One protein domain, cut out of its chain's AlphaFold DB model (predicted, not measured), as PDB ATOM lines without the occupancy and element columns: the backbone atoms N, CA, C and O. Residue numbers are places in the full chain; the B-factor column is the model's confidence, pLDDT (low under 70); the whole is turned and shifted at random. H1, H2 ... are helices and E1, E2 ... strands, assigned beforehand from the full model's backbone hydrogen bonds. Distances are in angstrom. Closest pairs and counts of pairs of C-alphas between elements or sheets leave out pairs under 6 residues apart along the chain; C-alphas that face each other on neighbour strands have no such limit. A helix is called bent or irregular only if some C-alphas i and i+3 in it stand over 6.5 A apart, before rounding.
ATOM      1  N   ALA A   2     -19.932  13.171  37.007       87.25
ATOM      2  CA  ALA A   2     -21.122  13.971  36.784       87.25
ATOM      3  C   ALA A   2     -20.731  15.244  36.023       87.25
ATOM      4  O   ALA A   2     -19.727  15.881  36.354       87.25
ATOM      5  N   THR A   3     -21.504  15.572  34.996       89.69
ATOM      6  CA  THR A   3     -21.324  16.738  34.121       89.69
ATOM      7  C   THR A   3     -22.688  17.297  33.748       89.69
ATOM      8  O   THR A   3     -23.645  16.527  33.668       89.69
ATOM      9  N   ILE A   4     -22.776  18.590  33.454       88.56
ATOM     10  CA  ILE A   4     -24.012  19.213  32.971       88.56
ATOM     11  C   ILE A   4     -23.921  19.398  31.455       88.56
ATOM     12  O   ILE A   4     -22.895  19.833  30.931       88.56
ATOM     13  N   ILE A   5     -24.990  19.045  30.743       86.38
ATOM     14  CA  ILE A   5     -25.170  19.382  29.331       86.38
ATOM     15  C   ILE A   5     -26.184  20.527  29.276       86.38
ATOM     16  O   ILE A   5     -27.371  20.270  29.497       86.38
ATOM     17  N   PRO A   6     -25.741  21.769  29.004       84.81
ATOM     18  CA  PRO A   6     -26.648  22.900  28.943       84.81
ATOM     19  C   PRO A   6     -27.516  22.839  27.689       84.81
ATOM     20  O   PRO A   6     -27.066  22.421  26.613       84.81
ATOM     21  N   HIS A   7     -28.754  23.302  27.806       82.56
ATOM     22  CA  HIS A   7     -29.657  23.385  26.671       82.56
ATOM     23  C   HIS A   7     -29.200  24.450  25.657       82.56
ATOM     24  O   HIS A   7     -28.565  25.459  25.982       82.56
ATOM     25  N   ALA A   8     -29.550  24.248  24.384       78.38
ATOM     26  CA  ALA A   8     -29.123  25.124  23.292       78.38
ATOM     27  C   ALA A   8     -29.621  26.577  23.435       78.38
ATOM     28  O   ALA A   8     -29.006  27.476  22.858       78.38
ATOM     29  N   SER A   9     -30.683  26.806  24.214       78.25
ATOM     30  CA  SER A   9     -31.286  28.123  24.464       78.25
ATOM     31  C   SER A   9     -30.460  29.047  25.361       78.25
ATOM     32  O   SER A   9     -30.702  30.250  25.333       78.25
ATOM     33  N   HIS A  10     -29.505  28.523  26.138       77.50
ATOM     34  CA  HIS A  10     -28.690  29.340  27.041       77.50
ATOM     35  C   HIS A  10     -27.716  30.261  26.297       77.50
ATOM     36  O   HIS A  10     -27.256  29.952  25.186       77.50
ATOM     37  N   GLN A  11     -27.374  31.387  26.929       82.06
ATOM     38  CA  GLN A  11     -26.307  32.267  26.447       82.06
ATOM     39  C   GLN A  11     -24.944  31.570  26.558       82.06
ATOM     40  O   GLN A  11     -24.757  30.660  27.361       82.06
ATOM     41  N   GLU A  12     -23.972  31.991  25.749       80.06
ATOM     42  CA  GLU A  12     -22.659  31.329  25.679       80.06
ATOM     43  C   GLU A  12     -21.892  31.379  27.016       80.06
ATOM     44  O   GLU A  12     -21.171  30.445  27.371       80.06
ATOM     45  N   GLU A  13     -22.094  32.449  27.787       79.69
ATOM     46  CA  GLU A  13     -21.503  32.647  29.114       79.69
ATOM     47  C   GLU A  13     -22.080  31.657  30.142       79.69
ATOM     48  O   GLU A  13     -21.328  31.001  30.862       79.69
ATOM     49  N   GLU A  14     -23.404  31.472  30.146       78.06
ATOM     50  CA  GLU A  14     -24.097  30.494  30.998       78.06
ATOM     51  C   GLU A  14     -23.739  29.054  30.614       78.06
ATOM     52  O   GLU A  14     -23.454  28.228  31.481       78.06
ATOM     53  N   LYS A  15     -23.671  28.754  29.308       81.88
ATOM     54  CA  LYS A  15     -23.234  27.441  28.811       81.88
ATOM     55  C   LYS A  15     -21.834  27.100  29.297       81.88
ATOM     56  O   LYS A  15     -21.607  25.980  29.745       81.88
ATOM     57  N   SER A  16     -20.911  28.056  29.214       81.38
ATOM     58  CA  SER A  16     -19.529  27.862  29.658       81.38
ATOM     59  C   SER A  16     -19.472  27.550  31.154       81.38
ATOM     60  O   SER A  16     -18.813  26.593  31.553       81.38
ATOM     61  N   TYR A  17     -20.240  28.284  31.965       83.19
ATOM     62  CA  TYR A  17     -20.335  28.044  33.405       83.19
ATOM     63  C   TYR A  17     -20.877  26.644  33.742       83.19
ATOM     64  O   TYR A  17     -20.316  25.950  34.589       83.19
ATOM     65  N   LEU A  18     -21.929  26.197  33.049       82.50
ATOM     66  CA  LEU A  18     -22.524  24.874  33.262       82.50
ATOM     67  C   LEU A  18     -21.611  23.733  32.773       82.50
ATOM     68  O   LEU A  18     -21.499  22.707  33.442       82.50
ATOM     69  N   ILE A  19     -20.919  23.901  31.641       85.69
ATOM     70  CA  ILE A  19     -19.996  22.891  31.081       85.69
ATOM     71  C   ILE A  19     -18.748  22.704  31.955       85.69
ATOM     72  O   ILE A  19     -18.188  21.600  32.012       85.69
ATOM     73  N   ASP A  20     -18.312  23.761  32.640       87.44
ATOM     74  CA  ASP A  20     -17.170  23.708  33.554       87.44
ATOM     75  C   ASP A  20     -17.457  22.864  34.807       87.44
ATOM     76  O   ASP A  20     -16.520  22.380  35.453       87.44
ATOM     77  N   PHE A  21     -18.730  22.593  35.119       85.62
ATOM     78  CA  PHE A  21     -19.091  21.696  36.208       85.62
ATOM     79  C   PHE A  21     -18.641  20.256  35.927       85.62
ATOM     80  O   PHE A  21     -19.125  19.573  35.015       85.62
ATOM     81  N   ARG A  22     -17.726  19.757  36.765       85.44
ATOM     82  CA  ARG A  22     -17.266  18.366  36.740       85.44
ATOM     83  C   ARG A  22     -17.096  17.826  38.147       85.44
ATOM     84  O   ARG A  22     -16.175  18.224  38.858       85.44
ATOM     85  N   HIS A  23     -17.893  16.821  38.493       84.62
ATOM     86  CA  HIS A  23     -17.778  16.122  39.770       84.62
ATOM     87  C   HIS A  23     -17.369  14.657  39.552       84.62
ATOM     88  O   HIS A  23     -17.930  13.940  38.717       84.62
ATOM     89  N   LYS A  24     -16.360  14.162  40.274       83.94
ATOM     90  CA  LYS A  24     -15.942  12.751  40.173       83.94
ATOM     91  C   LYS A  24     -16.717  11.898  41.169       83.94
ATOM     92  O   LYS A  24     -16.310  11.793  42.313       83.94
ATOM     93  N   LEU A  25     -17.769  11.246  40.684       79.50
ATOM     94  CA  LEU A  25     -18.552  10.295  41.470       79.50
ATOM     95  C   LEU A  25     -17.745   9.029  41.785       79.50
ATOM     96  O   LEU A  25     -17.223   8.402  40.851       79.50
ATOM     97  N   ARG A  26     -17.643   8.671  43.068       75.44
ATOM     98  CA  ARG A  26     -17.014   7.414  43.524       75.44
ATOM     99  C   ARG A  26     -18.045   6.376  43.945       75.44
ATOM    100  O   ARG A  26     -17.836   5.195  43.678       75.44
ATOM    101  N   ASP A  27     -19.139   6.824  44.556       76.50
ATOM    102  CA  ASP A  27     -20.224   5.979  45.057       76.50
ATOM    103  C   ASP A  27     -21.593   6.619  44.764       76.50
ATOM    104  O   ASP A  27     -21.737   7.840  44.761       76.50
ATOM    105  N   PHE A  28     -22.614   5.789  44.540       75.94
ATOM    106  CA  PHE A  28     -24.010   6.212  44.404       75.94
ATOM    107  C   PHE A  28     -24.542   6.910  45.661       75.94
ATOM    108  O   PHE A  28     -25.486   7.690  45.558       75.94
ATOM    109  N   ALA A  29     -23.930   6.674  46.825       78.38
ATOM    110  CA  ALA A  29     -24.249   7.399  48.055       78.38
ATOM    111  C   ALA A  29     -24.012   8.920  47.949       78.38
ATOM    112  O   ALA A  29     -24.653   9.677  48.669       78.38
ATOM    113  N   GLU A  30     -23.142   9.367  47.036       81.62
ATOM    114  CA  GLU A  30     -22.831  10.787  46.796       81.62
ATOM    115  C   GLU A  30     -23.851  11.456  45.849       81.62
ATOM    116  O   GLU A  30     -23.844  12.673  45.678       81.62
ATOM    117  N   LEU A  31     -24.745  10.681  45.212       83.19
ATOM    118  CA  LEU A  31     -25.710  11.221  44.249       83.19
ATOM    119  C   LEU A  31     -26.648  12.285  44.822       83.19
ATOM    120  O   LEU A  31     -26.849  13.276  44.125       83.19
ATOM    121  N   PRO A  32     -27.240  12.121  46.021       84.81
ATOM    122  CA  PRO A  32     -28.156  13.123  46.554       84.81
ATOM    123  C   PRO A  32     -27.491  14.498  46.694       84.81
ATOM    124  O   PRO A  32     -28.075  15.496  46.286       84.81
ATOM    125  N   GLU A  33     -26.247  14.532  47.180       85.06
ATOM    126  CA  GLU A  33     -25.470  15.768  47.347       85.06
ATOM    127  C   GLU A  33     -25.140  16.412  45.993       85.06
ATOM    128  O   GLU A  33     -25.286  17.620  45.818       85.06
ATOM    129  N   ILE A  34     -24.754  15.606  44.998       86.31
ATOM    130  CA  ILE A  34     -24.447  16.100  43.646       86.31
ATOM    131  C   ILE A  34     -25.707  16.630  42.956       86.31
ATOM    132  O   ILE A  34     -25.644  17.637  42.255       86.31
ATOM    133  N   ILE A  35     -26.849  15.960  43.129       85.12
ATOM    134  CA  ILE A  35     -28.130  16.411  42.571       85.12
ATOM    135  C   ILE A  35     -28.517  17.763  43.175       85.12
ATOM    136  O   ILE A  35     -28.951  18.638  42.433       85.12
ATOM    137  N   GLU A  36     -28.324  17.952  44.481       84.06
ATOM    138  CA  GLU A  36     -28.568  19.232  45.151       84.06
ATOM    139  C   GLU A  36     -27.637  20.341  44.630       84.06
ATOM    140  O   GLU A  36     -28.115  21.409  44.241       84.06
ATOM    141  N   GLU A  37     -26.330  20.079  44.523       84.56
ATOM    142  CA  GLU A  37     -25.355  21.038  43.978       84.56
ATOM    143  C   GLU A  37     -25.712  21.449  42.538       84.56
ATOM    144  O   GLU A  37     -25.759  22.637  42.205       84.56
ATOM    145  N   VAL A  38     -26.034  20.470  41.689       85.69
ATOM    146  CA  VAL A  38     -26.424  20.698  40.293       85.69
ATOM    147  C   VAL A  38     -27.749  21.447  40.195       85.69
ATOM    148  O   VAL A  38     -27.874  22.346  39.369       85.69
ATOM    149  N   ALA A  39     -28.733  21.121  41.033       82.94
ATOM    150  CA  ALA A  39     -30.023  21.798  41.019       82.94
ATOM    151  C   ALA A  39     -29.903  23.278  41.414       82.94
ATOM    152  O   ALA A  39     -30.592  24.120  40.836       82.94
ATOM    153  N   ILE A  40     -28.996  23.607  42.340       82.06
ATOM    154  CA  ILE A  40     -28.668  24.998  42.683       82.06
ATOM    155  C   ILE A  40     -28.003  25.700  41.493       82.06
ATOM    156  O   ILE A  40     -28.383  26.826  41.169       82.06
ATOM    157  N   LEU A  41     -27.056  25.045  40.811       82.69
ATOM    158  CA  LEU A  41     -26.385  25.599  39.625       82.69
ATOM    159  C   LEU A  41     -27.346  25.830  38.451       82.69
ATOM    160  O   LEU A  41     -27.225  26.832  37.751       82.69
ATOM    161  N   MET A  42     -28.313  24.932  38.262       79.81
ATOM    162  CA  MET A  42     -29.383  25.057  37.268       79.81
ATOM    163  C   MET A  42     -30.482  26.044  37.694       79.81
ATOM    164  O   MET A  42     -31.404  26.304  36.924       79.81
ATOM    165  N   GLY A  43     -30.414  26.584  38.914       73.69
ATOM    166  CA  GLY A  43     -31.370  27.562  39.419       73.69
ATOM    167  C   GLY A  43     -32.780  27.001  39.608       73.69
ATOM    168  O   GLY A  43     -33.739  27.716  39.342       73.69
ATOM    169  N   ILE A  44     -32.924  25.745  40.045       74.25
ATOM    170  CA  ILE A  44     -34.227  25.097  40.264       74.25
ATOM    171  C   ILE A  44     -34.753  25.418  41.675       74.25
ATOM    172  O   ILE A  44     -34.032  25.310  42.669       74.25
ATOM    173  N   SER A  45     -36.031  25.799  41.789       62.69
ATOM    174  CA  SER A  45     -36.622  26.339  43.032       62.69
ATOM    175  C   SER A  45     -36.724  25.353  44.203       62.69
ATOM    176  O   SER A  45     -36.782  25.781  45.359       62.69
ATOM    177  N   ASN A  46     -36.704  24.045  43.944       58.72
ATOM    178  CA  ASN A  46     -37.025  23.023  44.948       58.72
ATOM    179  C   ASN A  46     -35.963  22.846  46.060       58.72
ATOM    180  O   ASN A  46     -36.174  22.066  46.983       58.72
ATOM    181  N   PHE A  47     -34.851  23.591  45.999       56.75
ATOM    182  CA  PHE A  47     -33.780  23.601  47.009       56.75
ATOM    183  C   PHE A  47     -33.686  24.923  47.799       56.75
ATOM    184  O   PHE A  47     -32.696  25.189  48.473       56.75
ATOM    185  N   GLY A  48     -34.724  25.770  47.754       48.00
ATOM    186  CA  GLY A  48     -34.922  26.856  48.730       48.00
ATOM    187  C   GLY A  48     -34.016  28.089  48.597       48.00
ATOM    188  O   GLY A  48     -34.117  28.998  49.419       48.00
ATOM    189  N   VAL A  49     -33.159  28.157  47.573       53.34
ATOM    190  CA  VAL A  49     -32.230  29.287  47.372       53.34
ATOM    191  C   VAL A  49     -32.855  30.425  46.552       53.34
ATOM    192  O   VAL A  49     -32.562  31.595  46.795       53.34
ATOM    193  N   PHE A  50     -33.755  30.113  45.614       56.97
ATOM    194  CA  PHE A  50     -34.281  31.085  44.651       56.97
ATOM    195  C   PHE A  50     -35.802  31.242  44.764       56.97
ATOM    196  O   PHE A  50     -36.571  30.329  44.469       56.97
ATOM    197  N   VAL A  51     -36.242  32.437  45.166       50.34
ATOM    198  CA  VAL A  51     -37.655  32.838  45.163       50.34
ATOM    199  C   VAL A  51     -38.006  33.257  43.725       50.34
ATOM    200  O   VAL A  51     -37.473  34.257  43.253       50.34
ATOM    201  N   ASN A  52     -38.877  32.498  43.042       57.62
ATOM    202  CA  ASN A  52     -39.282  32.622  41.616       57.62
ATOM    203  C   ASN A  52     -38.418  31.889  40.569       57.62
ATOM    204  O   ASN A  52     -38.405  32.274  39.401       57.62
ATOM    205  N   ALA A  53     -37.711  30.832  40.959       62.59
ATOM    206  CA  ALA A  53     -37.027  29.943  40.019       62.59
ATOM    207  C   ALA A  53     -37.978  28.898  39.388       62.59
ATOM    208  O   ALA A  53     -38.911  28.448  40.066       62.59
ATOM    209  N   PRO A  54     -37.729  28.456  38.138       66.25
ATOM    210  CA  PRO A  54     -38.497  27.380  37.517       66.25
ATOM    211  C   PRO A  54     -38.358  26.073  38.313       66.25
ATOM    212  O   PRO A  54     -37.335  25.813  38.954       66.25
ATOM    213  N   THR A  55     -39.408  25.247  38.315       68.56
ATOM    214  CA  THR A  55     -39.395  23.943  39.007       68.56
ATOM    215  C   THR A  55     -38.654  22.870  38.203       68.56
ATOM    216  O   THR A  55     -38.174  21.894  38.776       68.56
ATOM    217  N   PHE A  56     -38.511  23.067  36.892       73.81
ATOM    218  CA  PHE A  56     -37.804  22.163  35.989       73.81
ATOM    219  C   PHE A  56     -36.799  22.944  35.141       73.81
ATOM    220  O   PHE A  56     -37.065  24.079  34.754       73.81
ATOM    221  N   SER A  57     -35.661  22.321  34.831       78.81
ATOM    222  CA  SER A  57     -34.722  22.824  33.825       78.81
ATOM    223  C   SER A  57     -34.735  21.915  32.594       78.81
ATOM    224  O   SER A  57     -35.006  20.718  32.688       78.81
ATOM    225  N   VAL A  58     -34.441  22.504  31.436       79.88
ATOM    226  CA  VAL A  58     -34.160  21.791  30.179       79.88
ATOM    227  C   VAL A  58     -32.714  21.287  30.104       79.88
ATOM    228  O   VAL A  58     -32.371  20.536  29.187       79.88
ATOM    229  N   ASP A  59     -31.863  21.694  31.046       85.00
ATOM    230  CA  ASP A  59     -30.492  21.210  31.164       85.00
ATOM    231  C   ASP A  59     -30.455  19.760  31.650       85.00
ATOM    232  O   ASP A  59     -31.279  19.318  32.453       85.00
ATOM    233  N   VAL A  60     -29.460  19.006  31.184       85.75
ATOM    234  CA  VAL A  60     -29.357  17.572  31.474       85.75
ATOM    235  C   VAL A  60     -28.182  17.304  32.404       85.75
ATOM    236  O   VAL A  60     -27.024  17.552  32.057       85.75
ATOM    237  N   LEU A  61     -28.462  16.715  33.568       88.00
ATOM    238  CA  LEU A  61     -27.433  16.115  34.413       88.00
ATOM    239  C   LEU A  61     -27.001  14.772  33.814       88.00
ATOM    240  O   LEU A  61     -27.754  13.799  33.800       88.00
ATOM    241  N   ARG A  62     -25.759  14.705  33.336       88.25
ATOM    242  CA  ARG A  62     -25.167  13.489  32.778       88.25
ATOM    243  C   ARG A  62     -24.254  12.822  33.797       88.25
ATOM    244  O   ARG A  62     -23.238  13.385  34.201       88.25
ATOM    245  N   LEU A  63     -24.593  11.587  34.146       87.12
ATOM    246  CA  LEU A  63     -23.809  10.727  35.025       87.12
ATOM    247  C   LEU A  63     -23.129   9.633  34.193       87.12
ATOM    248  O   LEU A  63     -23.782   8.754  33.641       87.12
ATOM    249  N   GLU A  64     -21.803   9.683  34.093       84.94
ATOM    250  CA  GLU A  64     -20.991   8.638  33.465       84.94
ATOM    251  C   GLU A  64     -20.395   7.717  34.528       84.94
ATOM    252  O   GLU A  64     -19.584   8.152  35.352       84.94
ATOM    253  N   LEU A  65     -20.741   6.434  34.486       80.44
ATOM    254  CA  LEU A  65     -20.186   5.422  35.378       80.44
ATOM    255  C   LEU A  65     -19.507   4.344  34.552       80.44
ATOM    256  O   LEU A  65     -20.090   3.798  33.620       80.44
ATOM    257  N   VAL A  66     -18.253   4.065  34.896       78.88
ATOM    258  CA  VAL A  66     -17.455   3.030  34.247       78.88
ATOM    259  C   VAL A  66     -17.296   1.900  35.247       78.88
ATOM    260  O   VAL A  66     -16.800   2.106  36.351       78.88
ATOM    261  N   SER A  67     -17.758   0.718  34.857       72.31
ATOM    262  CA  SER A  67     -17.624  -0.513  35.625       72.31
ATOM    263  C   SER A  67     -17.030  -1.593  34.728       72.31
ATOM    264  O   SER A  67     -17.237  -1.580  33.514       72.31
ATOM    265  N   ASP A  68     -16.341  -2.562  35.325       76.69
ATOM    266  CA  ASP A  68     -15.711  -3.685  34.620       76.69
ATOM    267  C   ASP A  68     -16.729  -4.717  34.087       76.69
ATOM    268  O   ASP A  68     -16.364  -5.801  33.638       76.69
ATOM    269  N   THR A  69     -18.026  -4.403  34.129       67.69
ATOM    270  CA  THR A  69     -19.117  -5.283  33.693       67.69
ATOM    271  C   THR A  69     -19.217  -5.434  32.174       67.69
ATOM    272  O   THR A  69     -19.916  -6.333  31.712       67.69
ATOM    273  N   GLY A  70     -18.539  -4.584  31.390       69.88
ATOM    274  CA  GLY A  70     -18.488  -4.676  29.923       69.88
ATOM    275  C   GLY A  70     -19.806  -4.357  29.203       69.88
ATOM    276  O   GLY A  70     -19.903  -4.557  27.995       69.88
ATOM    277  N   VAL A  71     -20.817  -3.861  29.922       71.44
ATOM    278  CA  VAL A  71     -22.115  -3.457  29.365       71.44
ATOM    279  C   VAL A  71     -22.163  -1.937  29.263       71.44
ATOM    280  O   VAL A  71     -21.995  -1.234  30.259       71.44
ATOM    281  N   HIS A  72     -22.419  -1.426  28.060       77.50
ATOM    282  CA  HIS A  72     -22.664  -0.007  27.827       77.50
ATOM    283  C   HIS A  72     -24.170   0.252  27.835       77.50
ATOM    284  O   HIS A  72     -24.851  -0.038  26.854       77.50
ATOM    285  N   LEU A  73     -24.680   0.802  28.938       82.06
ATOM    286  CA  LEU A  73     -26.086   1.167  29.092       82.06
ATOM    287  C   LEU A  73     -26.215   2.678  29.310       82.06
ATOM    288  O   LEU A  73     -25.470   3.262  30.097       82.06
ATOM    289  N   ILE A  74     -27.167   3.301  28.616       86.12
ATOM    290  CA  ILE A  74     -27.544   4.703  28.808       86.12
ATOM    291  C   ILE A  74     -28.998   4.709  29.263       86.12
ATOM    292  O   ILE A  74     -29.877   4.268  28.527       86.12
TER     293      ILE A  74
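This is residues 2 to 74 of the 224 residues of a protein of Byssochlamys spectabilis (strain No. 5 / NBRC 109023) (UniProt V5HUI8). A short two-stranded ribbon, E1 beside E2, has the longer helix H2 running over it, roughly along the strands, while the short helix H1 sits by E1. A long loop of residues 42 to 59 reaches out at one end, and residues 66 to 72 stick out at the other. The printed part has 73 residues with two named helices and two named strands in the order E1, H1, H2, E2; the sheet, E1 - E2, is antiparallel. The class is mixed, helices and strands, with 30 residues in named elements, under half of those printed. The whole is only just loose, close to compact, with a radius of gyration of the C-alphas of 13.7 A, and elongated, spanning 43 by 26 by 18 A.

E1 is residues 2 to 5, beginning at C-alpha 2 (-21.122, 13.971, 36.784). H1 is residues 12 to 19, 10.4 A long. H2, residues 28 to 41, is 20.1 A long and irregular: C-alphas 29 and 32 are 7.1 A apart. E2, residues 60 to 63, ends at C-alpha 63 (-23.809, 10.727, 35.025).

E1 and E2 are antiparallel neighbours at 153 degrees, with N 5 and O 60 2.8 A apart, within hydrogen-bond range. The closest C-alphas of E1 and H1 are Ile 4 and Ile 19, 5.8 A; those of H2 and E2 are Val 38 and Leu 61, 7.5 A. H1 and H2 are close but not clearly touching, with the closest C-alphas, Leu 18 and Leu 41, 7.5 A apart; they run opposite ways at a shallow tilt of 14 degrees. H1 and E2 are apart. Every O i to N i+4 pair is within hydrogen-bond range in H1, and 8 of 10 in H2.

The two C-alphas farthest apart, Val 51 and Gly 70, are 44.8 A apart. The printed part has no cut. The link from H2 to E2 is long, 18 residues. Mean pLDDT of the printed part is 78.0; residues 45 to 55 and 69 to 70 are under 70.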